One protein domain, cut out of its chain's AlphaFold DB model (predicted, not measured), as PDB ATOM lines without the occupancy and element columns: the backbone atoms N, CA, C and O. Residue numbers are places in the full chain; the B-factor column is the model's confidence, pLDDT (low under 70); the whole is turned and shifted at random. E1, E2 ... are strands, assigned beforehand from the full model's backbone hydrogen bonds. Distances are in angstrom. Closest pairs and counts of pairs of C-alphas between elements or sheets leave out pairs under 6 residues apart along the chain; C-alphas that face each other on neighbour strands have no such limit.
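Overview. This is residues 3 to 142 of the 351 residues of an uncharacterized protein of Candidatus Latescibacteria bacterium (UniProt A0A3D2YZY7). Much of this domain is loop, round two four-stranded sheets partly face to face, a sandwich with long loops at its ends and sides. The 140 printed residues hold eight named strands, E1 to E8, and no named helix; both sheets are antiparallel, ordered E1, E7, E6, E3 and E2, E4, E5, E8. The class is all strand, with 53 residues in named elements. The whole is compact, radius of gyration of the C-alphas 16.2 A, spanning 48 by 39 by 27 A.

Along the chain. E1, residues 3 to 8, begins at C-alpha 3 (-42.094, -25.581, 3.674). E7 is 117 to 123, E6 98 to 104, and E3 54 to 61, bending by 69 degrees at 57. E2 is 11 to 15, E4 67 to 72, E5 86 to 92, 19.9 A long. E8, 135 to 141, 19.8 A, ends at (-42.681, -33.371, -20.958).

Arrangement. E7 pairs with E1 (N 5 and O 120, 2.9 A) and, as a hairpin, with E6 (N 100 and O 121, 2.8 A). E3 is an edge strand beside E6 (N 58 and O 101, 2.9 A). E4 and E5 form a hairpin (N 90 and O 69, 2.8 A). E2 neighbours E4 (N 13 and O 70, 2.9 A), and E8 neighbours E5 (N 89 and O 138, 2.8 A). Between the sheets, the closest C-alphas of E1 and E4 are those of Val 7 and Trp 71, 7.4 A.

Size, cuts and confidence. The farthest C-alphas, of Gly 82 and Gln 127, are 49.8 A apart. The printed part has no cut. The links E2 to E3, E4 to E5, E6 to E7 and E7 to E8 are long. Residue 44 is under 70 in pLDDT.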
ATOM      1  N   ASP A   3     -42.593 -25.759   5.036       81.19
ATOM      2  CA  ASP A   3     -42.094 -25.581   3.674       81.19
ATOM      3  C   ASP A   3     -43.288 -25.531   2.708       81.19
ATOM      4  O   ASP A   3     -44.249 -26.292   2.867       81.19
ATOM      5  N   VAL A   4     -43.266 -24.589   1.762       84.44
ATOM      6  CA  VAL A   4     -44.407 -24.268   0.895       84.44
ATOM      7  C   VAL A   4     -43.960 -24.223  -0.556       84.44
ATOM      8  O   VAL A   4     -43.228 -23.326  -0.971       84.44
ATOM      9  N   PHE A   5     -44.511 -25.129  -1.352       86.38
ATOM     10  CA  PHE A   5     -44.347 -25.158  -2.796       86.38
ATOM     11  C   PHE A   5     -45.694 -24.905  -3.476       86.38
ATOM     12  O   PHE A   5     -46.744 -25.286  -2.955       86.38
ATOM     13  N   ARG A   6     -45.703 -24.240  -4.634       84.00
ATOM     14  CA  ARG A   6     -46.950 -23.958  -5.356       84.00
ATOM     15  C   ARG A   6     -46.770 -23.974  -6.861       84.00
ATOM     16  O   ARG A   6     -45.758 -23.504  -7.374       84.00
ATOM     17  N   VAL A   7     -47.819 -24.415  -7.544       79.38
ATOM     18  CA  VAL A   7     -47.912 -24.449  -9.003       79.38
ATOM     19  C   VAL A   7     -49.211 -23.781  -9.456       79.38
ATOM     20  O   VAL A   7     -50.232 -23.826  -8.759       79.38
ATOM     21  N   ALA A   8     -49.156 -23.105 -10.605       75.75
ATOM     22  CA  ALA A   8     -50.311 -22.472 -11.232       75.75
ATOM     23  C   ALA A   8     -51.218 -23.531 -11.875       75.75
ATOM     24  O   ALA A   8     -50.917 -24.045 -12.950       75.75
ATOM     25  N   GLY A   9     -52.339 -23.836 -11.216       73.69
ATOM     26  CA  GLY A   9     -53.317 -24.805 -11.705       73.69
ATOM     27  C   GLY A   9     -52.737 -26.197 -11.980       73.69
ATOM     28  O   GLY A   9     -51.717 -26.588 -11.415       73.69
ATOM     29  N   GLY A  10     -53.425 -26.938 -12.848       80.75
ATOM     30  CA  GLY A  10     -53.003 -28.264 -13.284       80.75
ATOM     31  C   GLY A  10     -53.683 -29.428 -12.565       80.75
ATOM     32  O   GLY A  10     -54.305 -29.268 -11.511       80.75
ATOM     33  N   LYS A  11     -53.585 -30.614 -13.168       90.25
ATOM     34  CA  LYS A  11     -54.053 -31.863 -12.561       90.25
ATOM     35  C   LYS A  11     -52.954 -32.405 -11.657       90.25
ATOM     36  O   LYS A  11     -51.795 -32.427 -12.050       90.25
ATOM     37  N   VAL A  12     -53.325 -32.857 -10.461       94.25
ATOM     38  CA  VAL A  12     -52.366 -33.405  -9.497       94.25
ATOM     39  C   VAL A  12     -52.492 -34.909  -9.380       94.25
ATOM     40  O   VAL A  12     -53.598 -35.445  -9.307       94.25
ATOM     41  N   THR A  13     -51.345 -35.571  -9.309       95.81
ATOM     42  CA  THR A  13     -51.225 -36.969  -8.909       95.81
ATOM     43  C   THR A  13     -50.165 -37.113  -7.822       95.81
ATOM     44  O   THR A  13     -49.261 -36.285  -7.700       95.81
ATOM     45  N   THR A  14     -50.303 -38.138  -6.986       97.56
ATOM     46  CA  THR A  14     -49.400 -38.383  -5.858       97.56
ATOM     47  C   THR A  14     -49.017 -39.850  -5.785       97.56
ATOM     48  O   THR A  14     -49.812 -40.724  -6.128       97.56
ATOM     49  N   HIS A  15     -47.837 -40.126  -5.245       97.50
ATOM     50  CA  HIS A  15     -47.381 -41.474  -4.925       97.50
ATOM     51  C   HIS A  15     -46.736 -41.497  -3.547       97.50
ATOM     52  O   HIS A  15     -46.009 -40.575  -3.183       97.50
ATOM     53  N   GLY A  16     -46.975 -42.569  -2.789       97.12
ATOM     54  CA  GLY A  16     -46.498 -42.687  -1.410       97.12
ATOM     55  C   GLY A  16     -47.244 -41.788  -0.417       97.12
ATOM     56  O   GLY A  16     -46.849 -41.726   0.743       97.12
ATOM     57  N   LEU A  17     -48.317 -41.122  -0.865       97.81
ATOM     58  CA  LEU A  17     -49.224 -40.343  -0.030       97.81
ATOM     59  C   LEU A  17     -50.639 -40.930  -0.075       97.81
ATOM     60  O   LEU A  17     -51.138 -41.274  -1.146       97.81
ATOM     61  N   ASP A  18     -51.275 -40.991   1.088       97.06
ATOM     62  CA  ASP A  18     -52.674 -41.351   1.312       97.06
ATOM     63  C   ASP A  18     -53.392 -40.148   1.941       97.06
ATOM     64  O   ASP A  18     -53.620 -40.071   3.152       97.06
ATOM     65  N   LEU A  19     -53.641 -39.136   1.108       97.31
ATOM     66  CA  LEU A  19     -54.190 -37.858   1.546       97.31
ATOM     67  C   LEU A  19     -55.679 -37.986   1.878       97.31
ATOM     68  O   LEU A  19     -56.485 -38.425   1.061       97.31
ATOM     69  N   GLN A  20     -56.049 -37.525   3.067       97.75
ATOM     70  CA  GLN A  20     -57.424 -37.496   3.545       97.75
ATOM     71  C   GLN A  20     -57.984 -36.080   3.449       97.75
ATOM     72  O   GLN A  20     -57.365 -35.120   3.910       97.75
ATOM     73  N   SER A  21     -59.177 -35.945   2.870       96.81
ATOM     74  CA  SER A  21     -59.871 -34.657   2.813       96.81
ATOM     75  C   SER A  21     -60.276 -34.192   4.213       96.81
ATOM     76  O   SER A  21     -60.867 -34.948   4.983       96.81
ATOM     77  N   GLN A  22     -60.006 -32.923   4.519       95.75
ATOM     78  CA  GLN A  22     -60.470 -32.265   5.742       95.75
ATOM     79  C   GLN A  22     -61.990 -32.008   5.725       95.75
ATOM     80  O   GLN A  22     -62.602 -31.824   6.775       95.75
ATOM     81  N   GLY A  23     -62.612 -31.995   4.542       93.56
ATOM     82  CA  GLY A  23     -64.046 -31.762   4.347       93.56
ATOM     83  C   GLY A  23     -64.465 -30.290   4.437       93.56
ATOM     84  O   GLY A  23     -65.069 -29.779   3.498       93.56
ATOM     85  N   GLU A  24     -64.125 -29.603   5.528       94.25
ATOM     86  CA  GLU A  24     -64.551 -28.221   5.803       94.25
ATOM     87  C   GLU A  24     -63.396 -27.318   6.266       94.25
ATOM     88  O   GLU A  24     -62.286 -27.776   6.544       94.25
ATOM     89  N   GLY A  25     -63.665 -26.012   6.331       95.50
ATOM     90  CA  GLY A  25     -62.724 -25.006   6.817       95.50
ATOM     91  C   GLY A  25     -61.548 -24.750   5.876       95.50
ATOM     92  O   GLY A  25     -61.673 -24.767   4.648       95.50
ATOM     93  N   THR A  26     -60.398 -24.453   6.472       96.75
ATOM     94  CA  THR A  26     -59.176 -24.022   5.780       96.75
ATOM     95  C   THR A  26     -57.955 -24.730   6.356       96.75
ATOM     96  O   THR A  26     -58.059 -25.460   7.340       96.75
ATOM     97  N   TYR A  27     -56.769 -24.502   5.790       96.31
ATOM     98  CA  TYR A  27     -55.522 -25.039   6.353       96.31
ATOM     99  C   TYR A  27     -55.225 -24.500   7.764       96.31
ATOM    100  O   TYR A  27     -54.498 -25.123   8.534       96.31
ATOM    101  N   ALA A  28     -55.814 -23.358   8.131       94.62
ATOM    102  CA  ALA A  28     -55.752 -22.826   9.489       94.62
ATOM    103  C   ALA A  28     -56.519 -23.679  10.518       94.62
ATOM    104  O   ALA A  28     -56.211 -23.613  11.707       94.62
ATOM    105  N   GLY A  29     -57.501 -24.466  10.073       95.00
ATOM    106  CA  GLY A  29     -58.344 -25.317  10.908       95.00
ATOM    107  C   GLY A  29     -59.669 -25.640  10.219       95.00
ATOM    108  O   GLY A  29     -60.170 -24.858   9.403       95.00
ATOM    109  N   SER A  30     -60.257 -26.789  10.558       95.81
ATOM    110  CA  SER A  30     -61.543 -27.230  10.000       95.81
ATOM    111  C   SER A  30     -62.716 -26.330  10.397       95.81
ATOM    112  O   SER A  30     -63.719 -26.278   9.693       95.81
ATOM    113  N   ASP A  31     -62.575 -25.579  11.484       96.12
ATOM    114  CA  ASP A  31     -63.528 -24.596  11.995       96.12
ATOM    115  C   ASP A  31     -63.208 -23.153  11.570       96.12
ATOM    116  O   ASP A  31     -63.995 -22.247  11.847       96.12
ATOM    117  N   ILE A  32     -62.084 -22.920  10.879       96.19
ATOM    118  CA  ILE A  32     -61.650 -21.585  10.457       96.19
ATOM    119  C   ILE A  32     -62.192 -21.268   9.055       96.19
ATOM    120  O   ILE A  32     -61.768 -21.905   8.081       96.19
ATOM    121  N   PRO A  33     -63.084 -20.264   8.909       94.44
ATOM    122  CA  PRO A  33     -63.626 -19.873   7.612       94.44
ATOM    123  C   PRO A  33     -62.571 -19.260   6.686       94.44
ATOM    124  O   PRO A  33     -61.584 -18.666   7.129       94.44
ATOM    125  N   PHE A  34     -62.837 -19.327   5.380       92.19
ATOM    126  CA  PHE A  34     -61.979 -18.711   4.370       92.19
ATOM    127  C   PHE A  34     -61.821 -17.199   4.587       92.19
ATOM    128  O   PHE A  34     -62.808 -16.478   4.736       92.19
ATOM    129  N   GLY A  35     -60.574 -16.725   4.587       89.00
ATOM    130  CA  GLY A  35     -60.224 -15.313   4.764       89.00
ATOM    131  C   GLY A  35     -60.434 -14.763   6.178       89.00
ATOM    132  O   GLY A  35     -60.375 -13.549   6.372       89.00
ATOM    133  N   ALA A  36     -60.676 -15.624   7.170       90.88
ATOM    134  CA  ALA A  36     -60.754 -15.206   8.563       90.88
ATOM    135  C   ALA A  36     -59.387 -14.727   9.078       90.88
ATOM    136  O   ALA A  36     -58.361 -15.378   8.868       90.88
ATOM    137  N   HIS A  37     -59.383 -13.616   9.814       90.31
ATOM    138  CA  HIS A  37     -58.220 -13.157  10.569       90.31
ATOM    139  C   HIS A  37     -58.175 -13.897  11.912       90.31
ATOM    140  O   HIS A  37     -58.801 -13.466  12.879       90.31
ATOM    141  N   TYR A  38     -57.495 -15.044  11.949       89.62
ATOM    142  CA  TYR A  38     -57.543 -15.975  13.087       89.62
ATOM    143  C   TYR A  38     -56.287 -15.928  13.974       89.62
ATOM    144  O   TYR A  38     -56.365 -16.194  15.169       89.62
ATOM    145  N   ASP A  39     -55.138 -15.554  13.405       90.00
ATOM    146  CA  ASP A  39     -53.827 -15.514  14.072       90.00
ATOM    147  C   ASP A  39     -53.136 -14.143  13.948       90.00
ATOM    148  O   ASP A  39     -51.917 -14.021  14.052       90.00
ATOM    149  N   GLY A  40     -53.918 -13.082  13.740       85.38
ATOM    150  CA  GLY A  40     -53.415 -11.723  13.583       85.38
ATOM    151  C   GLY A  40     -54.507 -10.674  13.763       85.38
ATOM    152  O   GLY A  40     -55.699 -10.980  13.749       85.38
ATOM    153  N   LYS A  41     -54.100  -9.415  13.946       81.12
ATOM    154  CA  LYS A  41     -55.052  -8.305  14.065       81.12
ATOM    155  C   LYS A  41     -55.750  -8.053  12.724       81.12
ATOM    156  O   LYS A  41     -55.085  -8.080  11.692       81.12
ATOM    157  N   PRO A  42     -57.058  -7.748  12.730       74.25
ATOM    158  CA  PRO A  42     -57.804  -7.399  11.532       74.25
ATOM    159  C   PRO A  42     -57.623  -5.917  11.170       74.25
ATOM    160  O   PRO A  42     -58.598  -5.196  10.972       74.25
ATOM    161  N   ASP A  43     -56.385  -5.434  11.138       73.19
ATOM    162  CA  ASP A  43     -56.065  -4.158  10.505       73.19
ATOM    163  C   ASP A  43     -55.752  -4.425   9.025       73.19
ATOM    164  O   ASP A  43     -55.390  -5.538   8.654       73.19
ATOM    165  N   GLY A  44     -55.947  -3.449   8.134       67.69
ATOM    166  CA  GLY A  44     -55.801  -3.625   6.676       67.69
ATOM    167  C   GLY A  44     -54.417  -4.094   6.189       67.69
ATOM    168  O   GLY A  44     -54.193  -4.150   4.983       67.69
ATOM    169  N   GLY A  45     -53.497  -4.418   7.102       72.50
ATOM    170  CA  GLY A  45     -52.228  -5.085   6.855       72.50
ATOM    171  C   GLY A  45     -52.089  -6.379   7.658       72.50
ATOM    172  O   GLY A  45     -51.066  -6.538   8.319       72.50
ATOM    173  N   TYR A  46     -53.090  -7.270   7.615       76.69
ATOM    174  CA  TYR A  46     -53.084  -8.573   8.295       76.69
ATOM    175  C   TYR A  46     -51.715  -9.261   8.197       76.69
ATOM    176  O   TYR A  46     -51.249  -9.605   7.112       76.69
ATOM    177  N   ARG A  47     -51.068  -9.449   9.354       82.69
ATOM    178  CA  ARG A  47     -49.728 -10.055   9.489       82.69
ATOM    179  C   ARG A  47     -49.758 -11.492  10.011       82.69
ATOM    180  O   ARG A  47     -48.746 -11.976  10.513       82.69
ATOM    181  N   GLY A  48     -50.927 -12.126   9.976       85.88
ATOM    182  CA  GLY A  48     -51.068 -13.542  10.306       85.88
ATOM    183  C   GLY A  48     -50.456 -14.443   9.232       85.88
ATOM    184  O   GLY A  48     -49.927 -13.964   8.229       85.88
ATOM    185  N   SER A  49     -50.549 -15.759   9.413       89.38
ATOM    186  CA  SER A  49     -49.955 -16.734   8.482       89.38
ATOM    187  C   SER A  49     -50.582 -16.731   7.083       89.38
ATOM    188  O   SER A  49     -49.961 -17.185   6.123       89.38
ATOM    189  N   GLY A  50     -51.832 -16.275   6.965       90.31
ATOM    190  CA  GLY A  50     -52.613 -16.376   5.733       90.31
ATOM    191  C   GLY A  50     -53.129 -17.789   5.434       90.31
ATOM    192  O   GLY A  50     -53.711 -18.008   4.375       90.31
ATOM    193  N   PHE A  51     -52.986 -18.754   6.350       94.12
ATOM    194  CA  PHE A  51     -53.459 -20.130   6.136       94.12
ATOM    195  C   PHE A  51     -54.985 -20.264   6.034       94.12
ATOM    196  O   PHE A  51     -55.475 -21.241   5.469       94.12
ATOM    197  N   SER A  52     -55.741 -19.259   6.485       94.06
ATOM    198  CA  SER A  52     -57.183 -19.162   6.239       94.06
ATOM    199  C   SER A  52     -57.532 -18.883   4.769       94.06
ATOM    200  O   SER A  52     -58.696 -18.961   4.392       94.06
ATOM    201  N   TYR A  53     -56.554 -18.591   3.905       92.88
ATOM    202  CA  TYR A  53     -56.748 -18.461   2.455       92.88
ATOM    203  C   TYR A  53     -56.438 -19.750   1.677       92.88
ATOM    204  O   TYR A  53     -56.434 -19.739   0.445       92.88
ATOM    205  N   LEU A  54     -56.189 -20.863   2.373       95.56
ATOM    206  CA  LEU A  54     -55.954 -22.176   1.773       95.56
ATOM    207  C   LEU A  54     -57.132 -23.105   2.082       95.56
ATOM    208  O   LEU A  54     -57.428 -23.358   3.247       95.56
ATOM    209  N   ARG A  55     -57.813 -23.606   1.050       95.38
ATOM    210  CA  ARG A  55     -59.056 -24.392   1.161       95.38
ATOM    211  C   ARG A  55     -58.963 -25.742   0.457       95.38
ATOM    212  O   ARG A  55     -58.006 -25.991  -0.272       95.38
ATOM    213  N   ASN A  56     -59.994 -26.573   0.641       95.25
ATOM    214  CA  ASN A  56     -60.071 -27.950   0.132       95.25
ATOM    215  C   ASN A  56     -58.803 -28.727   0.499       95.25
ATOM    216  O   ASN A  56     -58.075 -29.213  -0.366       95.25
ATOM    217  N   VAL A  57     -58.509 -28.728   1.796       97.12
ATOM    218  CA  VAL A  57     -57.290 -29.312   2.338       97.12
ATOM    219  C   VAL A  57     -57.392 -30.827   2.265       97.12
ATOM    220  O   VAL A  57     -58.357 -31.417   2.751       97.12
ATOM    221  N   GLU A  58     -56.375 -31.445   1.689       97.94
ATOM    222  CA  GLU A  58     -56.149 -32.884   1.716       97.94
ATOM    223  C   GLU A  58     -54.825 -33.115   2.434       97.94
ATOM    224  O   GLU A  58     -53.817 -32.517   2.063       97.94
ATOM    225  N   GLN A  59     -54.810 -33.927   3.486       97.19
ATOM    226  CA  GLN A  59     -53.651 -34.047   4.365       97.19
ATOM    227  C   GLN A  59     -53.362 -35.484   4.769       97.19
ATOM    228  O   GLN A  59     -54.260 -36.314   4.888       97.19
ATOM    229  N   GLN A  60     -52.096 -35.748   5.053       97.56
ATOM    230  CA  GLN A  60     -51.647 -36.972   5.689       97.56
ATOM    231  C   GLN A  60     -50.656 -36.628   6.796       97.56
ATOM    232  O   GLN A  60     -49.692 -35.893   6.570       97.56
ATOM    233  N   SER A  61     -50.865 -37.214   7.972       96.38
ATOM    234  CA  SER A  61     -49.916 -37.134   9.079       96.38
ATOM    235  C   SER A  61     -48.848 -38.224   8.978       96.38
ATOM    236  O   SER A  61     -49.131 -39.363   8.606       96.38
ATOM    237  N   ASN A  62     -47.624 -37.869   9.357       95.38
ATOM    238  CA  ASN A  62     -46.430 -38.712   9.404       95.38
ATOM    239  C   ASN A  62     -46.192 -39.545   8.127       95.38
ATOM    240  O   ASN A  62     -46.033 -40.766   8.224       95.38
ATOM    241  N   PRO A  63     -46.178 -38.940   6.922       96.62
ATOM    242  CA  PRO A  63     -45.861 -39.684   5.711       96.62
ATOM    243  C   PRO A  63     -44.414 -40.190   5.741       96.62
ATOM    244  O   PRO A  63     -43.487 -39.474   6.130       96.62
ATOM    245  N   SER A  64     -44.214 -41.425   5.280       95.19
ATOM    246  CA  SER A  64     -42.875 -41.976   5.057       95.19
ATOM    247  C   SER A  64     -42.150 -41.174   3.970       95.19
ATOM    248  O   SER A  64     -42.748 -40.945   2.920       95.19
ATOM    249  N   PRO A  65     -40.879 -40.770   4.155       94.69
ATOM    250  CA  PRO A  65     -40.110 -40.086   3.114       94.69
ATOM    251  C   PRO A  65     -40.015 -40.897   1.812       94.69
ATOM    252  O   PRO A  65     -40.050 -42.127   1.844       94.69
ATOM    253  N   GLY A  66     -39.829 -40.215   0.679       95.62
ATOM    254  CA  GLY A  66     -39.743 -40.841  -0.648       95.62
ATOM    255  C   GLY A  66     -41.052 -40.813  -1.444       95.62
ATOM    256  O   GLY A  66     -41.190 -41.532  -2.434       95.62
ATOM    257  N   TRP A  67     -42.018 -39.996  -1.026       97.44
ATOM    258  CA  TRP A  67     -43.219 -39.703  -1.804       97.44
ATOM    259  C   TRP A  67     -42.943 -38.666  -2.899       97.44
ATOM    260  O   TRP A  67     -41.931 -37.961  -2.874       97.44
ATOM    261  N   TRP A  68     -43.868 -38.533  -3.848       97.62
ATOM    262  CA  TRP A  68     -43.848 -37.433  -4.810       97.62
ATOM    263  C   TRP A  68     -45.246 -36.893  -5.107       97.62
ATOM    264  O   TRP A  68     -46.253 -37.590  -4.949       97.62
ATOM    265  N   VAL A  69     -45.282 -35.634  -5.540       97.50
ATOM    266  CA  VAL A  69     -46.459 -34.945  -6.079       97.50
ATOM    267  C   VAL A  69     -46.107 -34.448  -7.472       97.50
ATOM    268  O   VAL A  69     -45.064 -33.831  -7.658       97.50
ATOM    269  N   ASP A  70     -46.961 -34.739  -8.442       96.56
ATOM    270  CA  ASP A  70     -46.785 -34.379  -9.844       96.56
ATOM    271  C   ASP A  70     -47.949 -33.501 -10.292       96.56
ATOM    272  O   ASP A  70     -49.119 -33.867 -10.116       96.56
ATOM    273  N   TRP A  71     -47.604 -32.337 -10.832       95.44
ATOM    274  CA  TRP A  71     -48.530 -31.398 -11.437       95.44
ATOM    275  C   TRP A  71     -48.384 -31.452 -12.955       95.44
ATOM    276  O   TRP A  71     -47.382 -30.992 -13.498       95.44
ATOM    277  N   GLU A  72     -49.435 -31.901 -13.634       94.12
ATOM    278  CA  GLU A  72     -49.623 -31.649 -15.062       94.12
ATOM    279  C   GLU A  72     -50.016 -30.175 -15.236       94.12
ATOM    280  O   GLU A  72     -51.116 -29.766 -14.852       94.12
ATOM    281  N   LEU A  73     -49.106 -29.360 -15.763       91.31
ATOM    282  CA  LEU A  73     -49.198 -27.906 -15.804       91.31
ATOM    283  C   LEU A  73     -50.277 -27.428 -16.779       91.31
ATOM    284  O   LEU A  73     -50.290 -27.773 -17.964       91.31
ATOM    285  N   ALA A  74     -51.146 -26.538 -16.300       87.38
ATOM    286  CA  ALA A  74     -52.061 -25.811 -17.170       87.38
ATOM    287  C   ALA A  74     -51.298 -24.738 -17.963       87.38
ATOM    288  O   ALA A  74     -50.569 -23.936 -17.374       87.38
ATOM    289  N   ASP A  75     -51.523 -24.657 -19.277       87.06
ATOM    290  CA  ASP A  75     -50.958 -23.594 -20.119       87.06
ATOM    291  C   ASP A  75     -51.724 -22.271 -19.942       87.06
ATOM    292  O   ASP A  75     -52.447 -21.796 -20.816       87.06
ATOM    293  N   THR A  76     -51.604 -21.694 -18.747       81.88
ATOM    294  CA  THR A  76     -52.362 -20.511 -18.309       81.88
ATOM    295  C   THR A  76     -52.112 -19.290 -19.201       81.88
ATOM    296  O   THR A  76     -52.988 -18.437 -19.332       81.88
ATOM    297  N   TRP A  77     -50.931 -19.204 -19.821       83.62
ATOM    298  CA  TRP A  77     -50.495 -18.038 -20.595       83.62
ATOM    299  C   TRP A  77     -50.266 -18.319 -22.084       83.62
ATOM    300  O   TRP A  77     -49.819 -17.417 -22.789       83.62
ATOM    301  N   GLY A  78     -50.579 -19.518 -22.582       85.69
ATOM    302  CA  GLY A  78     -50.371 -19.862 -23.993       85.69
ATOM    303  C   GLY A  78     -48.892 -19.913 -24.387       85.69
ATOM    304  O   GLY A  78     -48.545 -19.529 -25.502       85.69
ATOM    305  N   ALA A  79     -48.015 -20.285 -23.451       86.19
ATOM    306  CA  ALA A  79     -46.564 -20.294 -23.635       86.19
ATOM    307  C   ALA A  79     -46.023 -21.675 -24.032       86.19
ATOM    308  O   ALA A  79     -44.834 -21.796 -24.332       86.19
ATOM    309  N   ARG A  80     -46.866 -22.715 -24.020       85.94
ATOM    310  CA  ARG A  80     -46.444 -24.076 -24.349       85.94
ATOM    311  C   ARG A  80     -46.003 -24.175 -25.809       85.94
ATOM    312  O   ARG A  80     -46.668 -23.686 -26.721       85.94
ATOM    313  N   THR A  81     -44.891 -24.868 -26.026       86.12
ATOM    314  CA  THR A  81     -44.415 -25.253 -27.354       86.12
ATOM    315  C   THR A  81     -44.625 -26.747 -27.563       86.12
ATOM    316  O   THR A  81     -44.050 -27.546 -26.835       86.12
ATOM    317  N   GLY A  82     -45.394 -27.122 -28.585       88.38
ATOM    318  CA  GLY A  82     -45.742 -28.520 -28.847       88.38
ATOM    319  C   GLY A  82     -47.003 -28.975 -28.109       88.38
ATOM    320  O   GLY A  82     -47.646 -28.195 -27.407       88.38
ATOM    321  N   ASP A  83     -47.358 -30.243 -28.317       88.94
ATOM    322  CA  ASP A  83     -48.629 -30.820 -27.856       88.94
ATOM    323  C   ASP A  83     -48.481 -31.686 -26.594       88.94
ATOM    324  O   ASP A  83     -49.486 -32.071 -25.991       88.94
ATOM    325  N   ASP A  84     -47.244 -31.987 -26.186       92.06
ATOM    326  CA  ASP A  84     -46.969 -32.801 -25.005       92.06
ATOM    327  C   ASP A  84     -47.468 -32.088 -23.731       92.06
ATOM    328  O   ASP A  84     -47.501 -30.856 -23.624       92.06
ATOM    329  N   ALA A  85     -47.922 -32.873 -22.754       91.69
ATOM    330  CA  ALA A  85     -48.252 -32.344 -21.439       91.69
ATOM    331  C   ALA A  85     -46.960 -31.954 -20.713       91.69
ATOM    332  O   ALA A  85     -46.011 -32.728 -20.696       91.69
ATOM    333  N   GLU A  86     -46.921 -30.770 -20.111       93.44
ATOM    334  CA  GLU A  86     -45.772 -30.337 -19.315       93.44
ATOM    335  C   GLU A  86     -46.020 -30.664 -17.854       93.44
ATOM    336  O   GLU A  86     -47.098 -30.381 -17.329       93.44
ATOM    337  N   HIS A  87     -45.022 -31.229 -17.196       94.69
ATOM    338  CA  HIS A  87     -45.104 -31.683 -15.823       94.69
ATOM    339  C   HIS A  87     -44.051 -31.011 -14.957       94.69
ATOM    340  O   HIS A  87     -42.943 -30.694 -15.392       94.69
ATOM    341  N   LEU A  88     -44.403 -30.838 -13.690       95.38
ATOM    342  CA  LEU A  88     -43.464 -30.517 -12.633       95.38
ATOM    343  C   LEU A  88     -43.698 -31.516 -11.513       95.38
ATOM    344  O   LEU A  88     -44.801 -31.577 -10.978       95.38
ATOM    345  N   ARG A  89     -42.686 -32.293 -11.143       96.62
ATOM    346  CA  ARG A  89     -42.770 -33.248 -10.038       96.62
ATOM    347  C   ARG A  89     -41.871 -32.824  -8.894       96.62
ATOM    348  O   ARG A  89     -40.709 -32.493  -9.090       96.62
ATOM    349  N   TYR A  90     -42.415 -32.852  -7.684       97.38
ATOM    350  CA  TYR A  90     -41.676 -32.649  -6.444       97.38
ATOM    351  C   TYR A  90     -41.531 -33.983  -5.710       97.38
ATOM    352  O   TYR A  90     -42.532 -34.613  -5.360       97.38
ATOM    353  N   HIS A  91     -40.297 -34.393  -5.436       97.88
ATOM    354  CA  HIS A  91     -39.971 -35.551  -4.608       97.88
ATOM    355  C   HIS A  91     -39.732 -35.104  -3.168       97.88
ATOM    356  O   HIS A  91     -38.771 -34.388  -2.904       97.88
ATOM    357  N   GLY A  92     -40.566 -35.545  -2.226       97.56
ATOM    358  CA  GLY A  92     -40.420 -35.238  -0.805       97.56
ATOM    359  C   GLY A  92     -39.548 -36.265  -0.090       97.56
ATOM    360  O   GLY A  92     -39.959 -37.403   0.133       97.56
ATOM    361  N   LEU A  93     -38.341 -35.865   0.313       97.12
ATOM    362  CA  LEU A  93     -37.312 -36.795   0.806       97.12
ATOM    363  C   LEU A  93     -37.050 -36.698   2.310       97.12
ATOM    364  O   LEU A  93     -36.132 -37.330   2.832       97.12
ATOM    365  N   SER A  94     -37.818 -35.873   3.017       94.19
ATOM    366  CA  SER A  94     -37.604 -35.589   4.438       94.19
ATOM    367  C   SER A  94     -38.777 -36.050   5.285       94.19
ATOM    368  O   SER A  94     -39.918 -35.930   4.836       94.19
ATOM    369  N   PRO A  95     -38.521 -36.525   6.516       92.75
ATOM    370  CA  PRO A  95     -39.581 -36.714   7.489       92.75
ATOM    371  C   PRO A  95     -40.338 -35.402   7.706       92.75
ATOM    372  O   PRO A  95     -39.728 -34.340   7.865       92.75
ATOM    373  N   ALA A  96     -41.661 -35.494   7.718       94.62
ATOM    374  CA  ALA A  96     -42.553 -34.394   8.040       94.62
ATOM    375  C   ALA A  96     -43.619 -34.891   9.019       94.62
ATOM    376  O   ALA A  96     -44.058 -36.038   8.918       94.62
ATOM    377  N   ALA A  97     -44.041 -34.037   9.949       96.00
ATOM    378  CA  ALA A  97     -45.174 -34.341  10.818       96.00
ATOM    379  C   ALA A  97     -46.473 -34.407  10.007       96.00
ATOM    380  O   ALA A  97     -47.288 -35.287  10.247       96.00
ATOM    381  N   ASP A  98     -46.632 -33.525   9.017       95.50
ATOM    382  CA  ASP A  98     -47.780 -33.512   8.115       95.50
ATOM    383  C   ASP A  98     -47.363 -33.080   6.702       95.50
ATOM    384  O   ASP A  98     -46.475 -32.235   6.528       95.50
ATOM    385  N   VAL A  99     -48.040 -33.631   5.696       97.69
ATOM    386  CA  VAL A  99     -48.018 -33.153   4.308       97.69
ATOM    387  C   VAL A  99     -49.442 -32.836   3.887       97.69
ATOM    388  O   VAL A  99     -50.367 -33.595   4.182       97.69
ATOM    389  N   SER A 100     -49.635 -31.710   3.207       97.62
ATOM    390  CA  SER A 100     -50.955 -31.271   2.767       97.62
ATOM    391  C   SER A 100     -50.934 -30.698   1.361       97.62
ATOM    392  O   SER A 100     -49.996 -30.003   0.972       97.62
ATOM    393  N   LEU A 101     -52.014 -30.944   0.628       97.50
ATOM    394  CA  LEU A 101     -52.372 -30.215  -0.573       97.50
ATOM    395  C   LEU A 101     -53.543 -29.285  -0.270       97.50
ATOM    396  O   LEU A 101     -54.475 -29.657   0.441       97.50
ATOM    397  N   ALA A 102     -53.505 -28.075  -0.815       96.75
ATOM    398  CA  ALA A 102     -54.594 -27.116  -0.679       96.75
ATOM    399  C   ALA A 102     -54.684 -26.210  -1.910       96.75
ATOM    400  O   ALA A 102     -53.720 -26.059  -2.663       96.75
ATOM    401  N   PHE A 103     -55.835 -25.573  -2.107       94.75
ATOM    402  CA  PHE A 103     -55.989 -24.510  -3.095       94.75
ATOM    403  C   PHE A 103     -55.905 -23.140  -2.437       94.75
ATOM    404  O   PHE A 103     -56.564 -22.900  -1.429       94.75
ATOM    405  N   GLY A 104     -55.152 -22.232  -3.050       92.31
ATOM    406  CA  GLY A 104     -55.177 -20.810  -2.716       92.31
ATOM    407  C   GLY A 104     -55.556 -19.976  -3.933       92.31
ATOM    408  O   GLY A 104     -55.234 -20.333  -5.066       92.31
ATOM    409  N   GLU A 105     -56.234 -18.860  -3.702       87.44
ATOM    410  CA  GLU A 105     -56.704 -17.968  -4.766       87.44
ATOM    411  C   GLU A 105     -55.818 -16.726  -4.847       87.44
ATOM    412  O   GLU A 105     -55.589 -16.079  -3.819       87.44
ATOM    413  N   PRO A 106     -55.285 -16.372  -6.032       81.38
ATOM    414  CA  PRO A 106     -54.627 -15.086  -6.181       81.38
ATOM    415  C   PRO A 106     -55.607 -13.932  -5.956       81.38
ATOM    416  O   PRO A 106     -56.811 -14.070  -6.171       81.38
ATOM    417  N   PRO A 107     -55.088 -12.736  -5.640       75.38
ATOM    418  CA  PRO A 107     -55.873 -11.519  -5.737       75.38
ATOM    419  C   PRO A 107     -56.487 -11.358  -7.140       75.38
ATOM    420  O   PRO A 107     -55.781 -11.398  -8.152       75.38
ATOM    421  N   ASN A 108     -57.794 -11.091  -7.200       71.56
ATOM    422  CA  ASN A 108     -58.552 -10.875  -8.445       71.56
ATOM    423  C   ASN A 108     -58.292  -9.500  -9.102       71.56
ATOM    424  O   ASN A 108     -59.062  -9.050  -9.946       71.56
ATOM    425  N   ASN A 109     -57.237  -8.793  -8.695       75.56
ATOM    426  CA  ASN A 109     -56.955  -7.418  -9.111       75.56
ATOM    427  C   ASN A 109     -55.991  -7.308 -10.306       75.56
ATOM    428  O   ASN A 109     -55.716  -6.195 -10.750       75.56
ATOM    429  N   LYS A 110     -55.473  -8.430 -10.827       72.06
ATOM    430  CA  LYS A 110     -54.567  -8.462 -11.984       72.06
ATOM    431  C   LYS A 110     -55.108  -9.389 -13.081       72.06
ATOM    432  O   LYS A 110     -55.251 -10.588 -12.828       72.06
ATOM    433  N   PRO A 111     -55.393  -8.868 -14.291       76.31
ATOM    434  CA  PRO A 111     -55.726  -9.699 -15.445       76.31
ATOM    435  C   PRO A 111     -54.626 -10.733 -15.723       76.31
ATOM    436  O   PRO A 111     -53.445 -10.404 -15.650       76.31
ATOM    437  N   GLY A 112     -55.013 -11.969 -16.047       75.75
ATOM    438  CA  GLY A 112     -54.078 -13.054 -16.381       75.75
ATOM    439  C   GLY A 112     -53.588 -13.898 -15.198       75.75
ATOM    440  O   GLY A 112     -52.805 -14.822 -15.412       75.75
ATOM    441  N   ASN A 113     -54.043 -13.627 -13.970       80.31
ATOM    442  CA  ASN A 113     -53.808 -14.534 -12.846       80.31
ATOM    443  C   ASN A 113     -54.570 -15.860 -13.049       80.31
ATOM    444  O   ASN A 113     -55.722 -15.829 -13.498       80.31
ATOM    445  N   PRO A 114     -53.978 -17.015 -12.685       79.88
ATOM    446  CA  PRO A 114     -54.709 -18.279 -12.668       79.88
ATOM    447  C   PRO A 114     -55.880 -18.191 -11.685       79.88
ATOM    448  O   PRO A 114     -55.825 -17.448 -10.710       79.88
ATOM    449  N   THR A 115     -56.937 -18.971 -11.899       82.50
ATOM    450  CA  THR A 115     -58.086 -18.979 -10.977       82.50
ATOM    451  C   THR A 115     -57.697 -19.485  -9.590       82.50
ATOM    452  O   THR A 115     -58.213 -18.991  -8.591       82.50
ATOM    453  N   GLN A 116     -56.783 -20.459  -9.523       87.44
ATOM    454  CA  GLN A 116     -56.276 -21.058  -8.291       87.44
ATOM    455  C   GLN A 116     -54.827 -21.522  -8.458       87.44
ATOM    456  O   GLN A 116     -54.398 -21.929  -9.539       87.44
ATOM    457  N   PHE A 117     -54.093 -21.524  -7.352       90.00
ATOM    458  CA  PHE A 117     -52.835 -22.246  -7.203       90.00
ATOM    459  C   PHE A 117     -53.065 -23.506  -6.389       90.00
ATOM    460  O   PHE A 117     -53.817 -23.490  -5.410       90.00
ATOM    461  N   ARG A 118     -52.361 -24.573  -6.753       92.75
ATOM    462  CA  ARG A 118     -52.285 -25.775  -5.934       92.75
ATOM    463  C   ARG A 118     -51.008 -25.717  -5.105       92.75
ATOM    464  O   ARG A 118     -49.909 -25.680  -5.653       92.75
ATOM    465  N   TYR A 119     -51.178 -25.684  -3.792       95.12
ATOM    466  CA  TYR A 119     -50.103 -25.646  -2.810       95.12
ATOM    467  C   TYR A 119     -49.786 -27.055  -2.320       95.12
ATOM    468  O   TYR A 119     -50.703 -27.834  -2.068       95.12
ATOM    469  N   LEU A 120     -48.499 -27.334  -2.147       96.69
ATOM    470  CA  LEU A 120     -47.955 -28.413  -1.333       96.69
ATOM    471  C   LEU A 120     -47.348 -27.786  -0.078       96.69
ATOM    472  O   LEU A 120     -46.534 -26.867  -0.170       96.69
ATOM    473  N   LEU A 121     -47.753 -28.281   1.087       96.94
ATOM    474  CA  LEU A 121     -47.249 -27.843   2.381       96.94
ATOM    475  C   LEU A 121     -46.652 -29.036   3.118       96.94
ATOM    476  O   LEU A 121     -47.328 -30.045   3.307       96.94
ATOM    477  N   GLN A 122     -45.408 -28.907   3.569       96.00
ATOM    478  CA  GLN A 122     -44.778 -29.852   4.491       96.00
ATOM    479  C   GLN A 122     -44.586 -29.166   5.836       96.00
ATOM    480  O   GLN A 122     -44.068 -28.052   5.894       96.00
ATOM    481  N   ARG A 123     -44.989 -29.804   6.936       94.44
ATOM    482  CA  ARG A 123     -44.984 -29.165   8.256       94.44
ATOM    483  C   ARG A 123     -44.351 -30.048   9.318       94.44
ATOM    484  O   ARG A 123     -44.633 -31.235   9.403       94.44
ATOM    485  N   ASN A 124     -43.563 -29.409  10.184       93.69
ATOM    486  CA  ASN A 124     -43.118 -29.944  11.470       93.69
ATOM    487  C   ASN A 124     -43.636 -29.063  12.615       93.69
ATOM    488  O   ASN A 124     -43.659 -27.827  12.505       93.69
ATOM    489  N   GLN A 125     -44.043 -29.699  13.716       87.69
ATOM    490  CA  GLN A 125     -44.656 -29.063  14.890       87.69
ATOM    491  C   GLN A 125     -43.965 -29.513  16.187       87.69
ATOM    492  O   GLN A 125     -43.539 -30.658  16.289       87.69
ATOM    493  N   GLY A 126     -43.828 -28.602  17.156       86.25
ATOM    494  CA  GLY A 126     -43.059 -28.817  18.387       86.25
ATOM    495  C   GLY A 126     -42.406 -27.533  18.913       86.25
ATOM    496  O   GLY A 126     -42.502 -26.478  18.284       86.25
ATOM    497  N   GLN A 127     -41.751 -27.634  20.070       86.06
ATOM    498  CA  GLN A 127     -40.915 -26.577  20.659       86.06
ATOM    499  C   GLN A 127     -39.449 -26.777  20.248       86.06
ATOM    500  O   GLN A 127     -39.045 -27.908  19.996       86.06
ATOM    501  N   ASP A 128     -38.681 -25.687  20.143       85.00
ATOM    502  CA  ASP A 128     -37.245 -25.695  19.798       85.00
ATOM    503  C   ASP A 128     -36.891 -26.525  18.549       85.00
ATOM    504  O   ASP A 128     -35.856 -27.189  18.464       85.00
ATOM    505  N   LEU A 129     -37.780 -26.489  17.550       87.50
ATOM    506  CA  LEU A 129     -37.640 -27.262  16.323       87.50
ATOM    507  C   LEU A 129     -36.435 -26.813  15.498       87.50
ATOM    508  O   LEU A 129     -36.337 -25.656  15.086       87.50
ATOM    509  N   ARG A 130     -35.613 -27.788  15.118       86.31
ATOM    510  CA  ARG A 130     -34.735 -27.712  13.949       86.31
ATOM    511  C   ARG A 130     -35.328 -28.609  12.874       86.31
ATOM    512  O   ARG A 130     -35.732 -29.734  13.157       86.31
ATOM    513  N   SER A 131     -35.474 -28.106  11.657       88.75
ATOM    514  CA  SER A 131     -36.031 -28.884  10.550       88.75
ATOM    515  C   SER A 131     -35.245 -28.609   9.283       88.75
ATOM    516  O   SER A 131     -34.829 -27.481   9.045       88.75
ATOM    517  N   LEU A 132     -35.066 -29.662   8.492       90.94
ATOM    518  CA  LEU A 132     -34.411 -29.627   7.195       90.94
ATOM    519  C   LEU A 132     -35.285 -30.403   6.214       90.94
ATOM    520  O   LEU A 132     -35.344 -31.638   6.268       90.94
ATOM    521  N   PHE A 133     -35.986 -29.657   5.364       93.44
ATOM    522  CA  PHE A 133     -36.765 -30.202   4.263       93.44
ATOM    523  C   PHE A 133     -35.870 -30.296   3.029       93.44
ATOM    524  O   PHE A 133     -35.135 -29.374   2.694       93.44
ATOM    525  N   VAL A 134     -35.908 -31.458   2.398       95.75
ATOM    526  CA  VAL A 134     -35.118 -31.819   1.225       95.75
ATOM    527  C   VAL A 134     -36.101 -32.309   0.186       95.75
ATOM    528  O   VAL A 134     -36.829 -33.281   0.437       95.75
ATOM    529  N   GLY A 135     -36.092 -31.634  -0.955       96.38
ATOM    530  CA  GLY A 135     -36.879 -31.987  -2.119       96.38
ATOM    531  C   GLY A 135     -36.049 -31.933  -3.391       96.38
ATOM    532  O   GLY A 135     -35.049 -31.220  -3.461       96.38
ATOM    533  N   VAL A 136     -36.471 -32.699  -4.391       97.50
ATOM    534  CA  VAL A 136     -35.959 -32.606  -5.764       97.50
ATOM    535  C   VAL A 136     -37.125 -32.247  -6.666       97.50
ATOM    536  O   VAL A 136     -38.182 -32.870  -6.577       97.50
ATOM    537  N   VAL A 137     -36.929 -31.233  -7.506       96.75
ATOM    538  CA  VAL A 137     -37.922 -30.776  -8.477       96.75
ATOM    539  C   VAL A 137     -37.484 -31.216  -9.867       96.75
ATOM    540  O   VAL A 137     -36.396 -30.865 -10.314       96.75
ATOM    541  N   GLU A 138     -38.339 -31.978 -10.533       95.94
ATOM    542  CA  GLU A 138     -38.127 -32.537 -11.863       95.94
ATOM    543  C   GLU A 138     -39.167 -31.953 -12.832       95.94
ATOM    544  O   GLU A 138     -40.347 -32.306 -12.744       95.94
ATOM    545  N   PRO A 139     -38.779 -31.044 -13.741       94.81
ATOM    546  CA  PRO A 139     -39.600 -30.715 -14.900       94.81
ATOM    547  C   PRO A 139     -39.460 -31.802 -15.977       94.81
ATOM    548  O   PRO A 139     -38.348 -32.261 -16.236       94.81
ATOM    549  N   PHE A 140     -40.561 -32.187 -16.627       94.38
ATOM    550  CA  PHE A 140     -40.532 -33.119 -17.761       94.38
ATOM    551  C   PHE A 140     -41.740 -32.964 -18.698       94.38
ATOM    552  O   PHE A 140     -42.761 -32.407 -18.303       94.38
ATOM    553  N   SER A 141     -41.632 -33.477 -19.930       93.06
ATOM    554  CA  SER A 141     -42.681 -33.371 -20.958       93.06
ATOM    555  C   SER A 141     -43.177 -34.749 -21.409       93.06
ATOM    556  O   SER A 141     -42.393 -35.672 -21.665       93.06
ATOM    557  N   GLY A 142     -44.495 -34.878 -21.547       90.69
ATOM    558  CA  GLY A 142     -45.178 -36.134 -21.837       90.69
ATOM    559  C   GLY A 142     -44.891 -37.183 -20.760       90.69
ATOM    560  O   GLY A 142     -44.858 -36.880 -19.573       90.69
TER     561      GLY A 142